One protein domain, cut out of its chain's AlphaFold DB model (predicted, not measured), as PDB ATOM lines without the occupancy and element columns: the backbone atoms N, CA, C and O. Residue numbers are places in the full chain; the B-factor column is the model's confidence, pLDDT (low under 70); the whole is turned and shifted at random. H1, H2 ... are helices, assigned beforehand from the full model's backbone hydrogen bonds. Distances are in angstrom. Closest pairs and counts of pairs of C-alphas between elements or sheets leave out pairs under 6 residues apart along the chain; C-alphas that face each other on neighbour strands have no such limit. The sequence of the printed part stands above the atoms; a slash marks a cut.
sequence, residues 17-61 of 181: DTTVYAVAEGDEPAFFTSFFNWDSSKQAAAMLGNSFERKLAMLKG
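AT A GLANCE: This is residues 17 to 61 of the 181 residues of an uncharacterized protein of Aegilops tauschii subsp. strangulata (UniProt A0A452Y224). This is a drawn-out chain and not a ball: residues 17 to 25 run along the long axis, residues 26 to 31 fold back, and from there three short helices, H1, H2 and H3, are strung one after another toward the far end, with no helix touching another. H3 and the residues beside it, 48 to 61, stand free and stick out at that end. You have 45 printed residues, with three named helices in the order H1, H2, H3 and no named strand; the class is all helix, though named helices hold 20 of the 45 residues, under half. The whole is only just extended, close to loose, with a radius of gyration of the C-alphas of 14.3 A, and its outline is a rod spanning 50 by 18 by 13 A.

IN THESE COORDINATES: Start at C-alpha 17, at (37.021, 61.221, 91.346). From there residues 17 to 29, 13 residues, hold no named element. At Ala 30, C-alpha (57.555, 51.817, 95.846), H1 begins; it is residues 30 to 33, 5.3 A from first to last C-alpha. Next look for H2, residues 40 to 46, 9.9 A long, beginning at C-alpha 40. The longest helix is H3, residues 51 to 59, 12.3 A from first to last C-alpha; find its last C-alpha, that of Leu 59, at (83.754, 68.171, 83.559).

HOW THE PARTS SIT: Go from H1 to H2 and you cross a short link of 6 residues; the two helices are apart, with no C-alpha of the one within 8 A of the other. H2 and H3 meet only through their link, a tight one of 4 residues. H1 and H3 are apart too, with no C-alpha of the one within 8 A of the other. Look at the backbone atoms: in H2 and H3 each O i to N i+4 pair is within hydrogen-bond range. H1, with 4 residues, is too short for such a pair, and its one O i to N i+3 pair is not within range.

THE WHOLE: Asp 17 and Gly 61, the first and last printed residues, have the two C-alphas farthest apart, 51.1 A. Set aside residues 48 to 61, of which 51 to 59 belong to H3, and you are left with a body of 31 residues spanning 36 by 18 by 9 A, with a radius of gyration of 10.8 A. The printed part has no cut, and neither link between helices is long. In the B-factor column, the mean pLDDT of the printed part of this model is 83.9; residues 44 to 48 are under 70, and the mean of H2 is 71.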
ATOM      1  N   ASP A  17      36.955  62.675  91.570       83.88
ATOM      2  CA  ASP A  17      37.021  61.221  91.346       83.88
ATOM      3  C   ASP A  17      38.462  60.730  91.086       83.88
ATOM      4  O   ASP A  17      38.693  59.546  90.841       83.88
ATOM      5  N   THR A  18      39.449  61.636  91.103       89.44
ATOM      6  CA  THR A  18      40.861  61.332  90.824       89.44
ATOM      7  C   THR A  18      41.703  61.432  92.093       89.44
ATOM      8  O   THR A  18      41.902  62.519  92.634       89.44
ATOM      9  N   THR A  19      42.260  60.310  92.554       91.44
ATOM     10  CA  THR A  19      43.157  60.296  93.719       91.44
ATOM     11  C   THR A  19      44.462  61.040  93.423       91.44
ATOM     12  O   THR A  19      45.221  60.650  92.536       91.44
ATOM     13  N   VAL A  20      44.749  62.087  94.198       91.00
ATOM     14  CA  VAL A  20      45.992  62.867  94.110       91.00
ATOM     15  C   VAL A  20      46.956  62.432  95.214       91.00
ATOM     16  O   VAL A  20      46.609  62.456  96.393       91.00
ATOM     17  N   TYR A  21      48.187  62.086  94.835       92.50
ATOM     18  CA  TYR A  21      49.268  61.745  95.760       92.50
ATOM     19  C   TYR A  21      50.336  62.840  95.745       92.50
ATOM     20  O   TYR A  21      50.872  63.171  94.688       92.50
ATOM     21  N   ALA A  22      50.677  63.380  96.916       92.56
ATOM     22  CA  ALA A  22      51.862  64.212  97.085       92.56
ATOM     23  C   ALA A  22      53.066  63.306  97.384       92.56
ATOM     24  O   ALA A  22      53.050  62.569  98.368       92.56
ATOM     25  N   VAL A  23      54.091  63.355  96.532       91.38
ATOM     26  CA  VAL A  23      55.325  62.566  96.666       91.38
ATOM     27  C   VAL A  23      56.502  63.527  96.810       91.38
ATOM     28  O   VAL A  23      56.604  64.492  96.054       91.38
ATOM     29  N   ALA A  24      57.366  63.282  97.795       89.31
ATOM     30  CA  ALA A  24      58.568  64.072  98.038       89.31
ATOM     31  C   ALA A  24      59.798  63.413  97.396       89.31
ATOM     32  O   ALA A  24      59.919  62.189  97.388       89.31
ATOM     33  N   GLU A  25      60.726  64.233  96.898       85.75
ATOM     34  CA  GLU A  25      62.023  63.763  96.400       85.75
ATOM     35  C   GLU A  25      62.826  63.115  97.539       85.75
ATOM     36  O   GLU A  25      63.000  63.709  98.610       85.75
ATOM     37  N   GLY A  26      63.325  61.901  97.310       82.88
ATOM     38  CA  GLY A  26      64.102  61.147  98.296       82.88
ATOM     39  C   GLY A  26      63.285  60.284  99.268       82.88
ATOM     40  O   GLY A  26      63.896  59.607 100.096       82.88
ATOM     41  N   ASP A  27      61.950  60.307  99.186       86.19
ATOM     42  CA  ASP A  27      61.012  59.495  99.989       86.19
ATOM     43  C   ASP A  27      59.869  58.944  99.105       86.19
ATOM     44  O   ASP A  27      58.692  58.927  99.471       86.19
ATOM     45  N   GLU A  28      60.204  58.557  97.870       90.25
ATOM     46  CA  GLU A  28      59.250  58.059  96.881       90.25
ATOM     47  C   GLU A  28      58.701  56.667  97.261       90.25
ATOM     48  O   GLU A  28      59.477  55.715  97.413       90.25
ATOM     49  N   PRO A  29      57.367  56.480  97.339       91.56
ATOM     50  CA  PRO A  29      56.775  55.167  97.571       91.56
ATOM     51  C   PRO A  29      57.103  54.161  96.460       91.56
ATOM     52  O   PRO A  29      57.127  54.504  95.280       91.56
ATOM     53  N   ALA A  30      57.231  52.878  96.809       90.44
ATOM     54  CA  ALA A  30      57.555  51.817  95.846       90.44
ATOM     55  C   ALA A  30      56.564  51.708  94.665       90.44
ATOM     56  O   ALA A  30      56.959  51.341  93.562       90.44
ATOM     57  N   PHE A  31      55.285  52.056  94.861       92.56
ATOM     58  CA  PHE A  31      54.294  52.072  93.777       92.56
ATOM     59  C   PHE A  31      54.515  53.207  92.763       92.56
ATOM     60  O   PHE A  31      54.039  53.119  91.638       92.56
ATOM     61  N   PHE A  32      55.199  54.285  93.160       92.44
ATOM     62  CA  PHE A  32      55.496  55.426  92.295       92.44
ATOM     63  C   PHE A  32      56.694  55.130  91.385       92.44
ATOM     64  O   PHE A  32      56.713  55.517  90.218       92.44
ATOM     65  N   THR A  33      57.685  54.401  91.905       93.00
ATOM     66  CA  THR A  33      58.926  54.070  91.192       93.00
ATOM     67  C   THR A  33      58.841  52.783  90.366       93.00
ATOM     68  O   THR A  33      59.624  52.627  89.431       93.00
ATOM     69  N   SER A  34      57.876  51.895  90.641       92.06
ATOM     70  CA  SER A  34      57.729  50.569  90.007       92.06
ATOM     71  C   SER A  34      57.587  50.570  88.479       92.06
ATOM     72  O   SER A  34      57.914  49.574  87.837       92.06
ATOM     73  N   PHE A  35      57.114  51.668  87.884       91.19
ATOM     74  CA  PHE A  35      56.948  51.814  86.431       91.19
ATOM     75  C   PHE A  35      58.233  52.234  85.700       91.19
ATOM     76  O   PHE A  35      58.238  52.358  84.475       91.19
ATOM     77  N   PHE A  36      59.324  52.459  86.434       88.56
ATOM     78  CA  PHE A  36      60.599  52.916  85.900       88.56
ATOM     79  C   PHE A  36      61.719  51.936  86.252       88.56
ATOM     80  O   PHE A  36      61.691  51.278  87.289       88.56
ATOM     81  N   ASN A  37      62.779  51.925  85.440       86.62
ATOM     82  CA  ASN A  37      64.073  51.370  85.848       86.62
ATOM     83  C   ASN A  37      64.724  52.328  86.862       86.62
ATOM     84  O   ASN A  37      65.653  53.081  86.545       86.62
ATOM     85  N   TRP A  38      64.145  52.356  88.061       87.56
ATOM     86  CA  TRP A  38      64.548  53.200  89.172       87.56
ATOM     87  C   TRP A  38      65.710  52.556  89.923       87.56
ATOM     88  O   TRP A  38      65.715  51.358  90.187       87.56
ATOM     89  N   ASP A  39      66.699  53.368  90.269       81.69
ATOM     90  CA  ASP A  39      67.867  52.941  91.027       81.69
ATOM     91  C   ASP A  39      67.869  53.698  92.353       81.69
ATOM     92  O   ASP A  39      68.000  54.923  92.372       81.69
ATOM     93  N   SER A  40      67.729  52.972  93.462       75.88
ATOM     94  CA  SER A  40      67.717  53.543  94.812       75.88
ATOM     95  C   SER A  40      69.017  54.278  95.163       75.88
ATOM     96  O   SER A  40      69.002  55.164  96.017       75.88
ATOM     97  N   SER A  41      70.135  54.005  94.475       74.81
ATOM     98  CA  SER A  41      71.357  54.807  94.621       74.81
ATOM     99  C   SER A  41      71.142  56.260  94.175       74.81
ATOM    100  O   SER A  41      71.674  57.186  94.791       74.81
ATOM    101  N   LYS A  42      70.284  56.490  93.170       74.56
ATOM    102  CA  LYS A  42      69.922  57.832  92.692       74.56
ATOM    103  C   LYS A  42      69.064  58.578  93.696       74.56
ATOM    104  O   LYS A  42      69.227  59.783  93.800       74.56
ATOM    105  N   GLN A  43      68.217  57.889  94.461       73.00
ATOM    106  CA  GLN A  43      67.456  58.491  95.558       73.00
ATOM    107  C   GLN A  43      68.410  59.068  96.621       73.00
ATOM    108  O   GLN A  43      68.300  60.234  96.997       73.00
ATOM    109  N   ALA A  44      69.419  58.290  97.030       68.31
ATOM    110  CA  ALA A  44      70.449  58.748  97.964       68.31
ATOM    111  C   ALA A  44      71.346  59.858  97.373       68.31
ATOM    112  O   ALA A  44      71.687  60.814  98.070       68.31
ATOM    113  N   ALA A  45      71.712  59.760  96.090       67.38
ATOM    114  CA  ALA A  45      72.601  60.711  95.419       67.38
ATOM    115  C   ALA A  45      71.909  62.006  94.951       67.38
ATOM    116  O   ALA A  45      72.578  63.031  94.810       67.38
ATOM    117  N   ALA A  46      70.593  61.998  94.714       63.91
ATOM    118  CA  ALA A  46      69.820  63.188  94.350       63.91
ATOM    119  C   ALA A  46      69.893  64.245  95.459       63.91
ATOM    120  O   ALA A  46      70.150  65.415  95.169       63.91
ATOM    121  N   MET A  47      69.837  63.789  96.715       61.97
ATOM    122  CA  MET A  47      69.992  64.608  97.921       61.97
ATOM    123  C   MET A  47      71.388  65.234  98.093       61.97
ATOM    124  O   MET A  47      71.590  66.013  99.024       61.97
ATOM    125  N   LEU A  48      72.357  64.906  97.228       63.34
ATOM    126  CA  LEU A  48      73.744  65.335  97.359       63.34
ATOM    127  C   LEU A  48      74.134  66.397  96.318       63.34
ATOM    128  O   LEU A  48      74.697  66.098  95.259       63.34
ATOM    129  N   GLY A  49      73.837  67.655  96.650       71.94
ATOM    130  CA  GLY A  49      74.197  68.842  95.865       71.94
ATOM    131  C   GLY A  49      73.331  69.075  94.622       71.94
ATOM    132  O   GLY A  49      72.458  68.279  94.269       71.94
ATOM    133  N   ASN A  50      73.569  70.183  93.924       79.88
ATOM    134  CA  ASN A  50      72.860  70.499  92.685       79.88
ATOM    135  C   ASN A  50      73.403  69.653  91.514       79.88
ATOM    136  O   ASN A  50      74.609  69.462  91.352       79.88
ATOM    137  N   SER A  51      72.515  69.214  90.617       82.06
ATOM    138  CA  SER A  51      72.871  68.610  89.323       82.06
ATOM    139  C   SER A  51      73.943  69.390  88.538       82.06
ATOM    140  O   SER A  51      74.816  68.779  87.917       82.06
ATOM    141  N   PHE A  52      73.923  70.728  88.603       84.69
ATOM    142  CA  PHE A  52      74.916  71.593  87.963       84.69
ATOM    143  C   PHE A  52      76.314  71.433  88.576       84.69
ATOM    144  O   PHE A  52      77.296  71.323  87.844       84.69
ATOM    145  N   GLU A  53      76.404  71.349  89.905       86.00
ATOM    146  CA  GLU A  53      77.657  71.142  90.639       86.00
ATOM    147  C   GLU A  53      78.233  69.758  90.332       86.00
ATOM    148  O   GLU A  53      79.418  69.644  90.012       86.00
ATOM    149  N   ARG A  54      77.381  68.720  90.318       83.88
ATOM    150  CA  ARG A  54      77.770  67.359  89.913       83.88
ATOM    151  C   ARG A  54      78.317  67.339  88.479       83.88
ATOM    152  O   ARG A  54      79.395  66.791  88.245       83.88
ATOM    153  N   LYS A  55      77.640  67.993  87.527       87.31
ATOM    154  CA  LYS A  55      78.098  68.078  86.126       87.31
ATOM    155  C   LYS A  55      79.397  68.883  85.981       87.31
ATOM    156  O   LYS A  55      80.269  68.483  85.213       87.31
ATOM    157  N   LEU A  56      79.559  69.976  86.730       88.62
ATOM    158  CA  LEU A  56      80.807  70.745  86.776       88.62
ATOM    159  C   LEU A  56      81.971  69.937  87.359       88.62
ATOM    160  O   LEU A  56      83.072  70.022  86.823       88.62
ATOM    161  N   ALA A  57      81.749  69.162  88.425       84.75
ATOM    162  CA  ALA A  57      82.776  68.300  89.009       84.75
ATOM    163  C   ALA A  57      83.269  67.265  87.987       84.75
ATOM    164  O   ALA A  57      84.470  67.194  87.725       84.75
ATOM    165  N   MET A  58      82.338  66.575  87.313       85.50
ATOM    166  CA  MET A  58      82.654  65.616  86.246       85.50
ATOM    167  C   MET A  58      83.439  66.256  85.091       85.50
ATOM    168  O   MET A  58      84.446  65.703  84.662       85.50
ATOM    169  N   LEU A  59      83.033  67.443  84.617       91.69
ATOM    170  CA  LEU A  59      83.754  68.171  83.559       91.69
ATOM    171  C   LEU A  59      85.158  68.629  83.982       91.69
ATOM    172  O   LEU A  59      86.031  68.780  83.133       91.69
ATOM    173  N   LYS A  60      85.383  68.849  85.281       88.62
ATOM    174  CA  LYS A  60      86.694  69.187  85.852       88.62
ATOM    175  C   LYS A  60      87.542  67.954  86.196       88.62
ATOM    176  O   LYS A  60      88.652  68.120  86.690       88.62
ATOM    177  N   GLY A  61      87.039  66.737  85.967       83.94
ATOM    178  CA  GLY A  61      87.726  65.491  86.323       83.94
ATOM    179  C   GLY A  61      87.743  65.177  87.825       83.94
ATOM    180  O   GLY A  61      88.465  64.277  88.246       83.94
TER     181      GLY A  61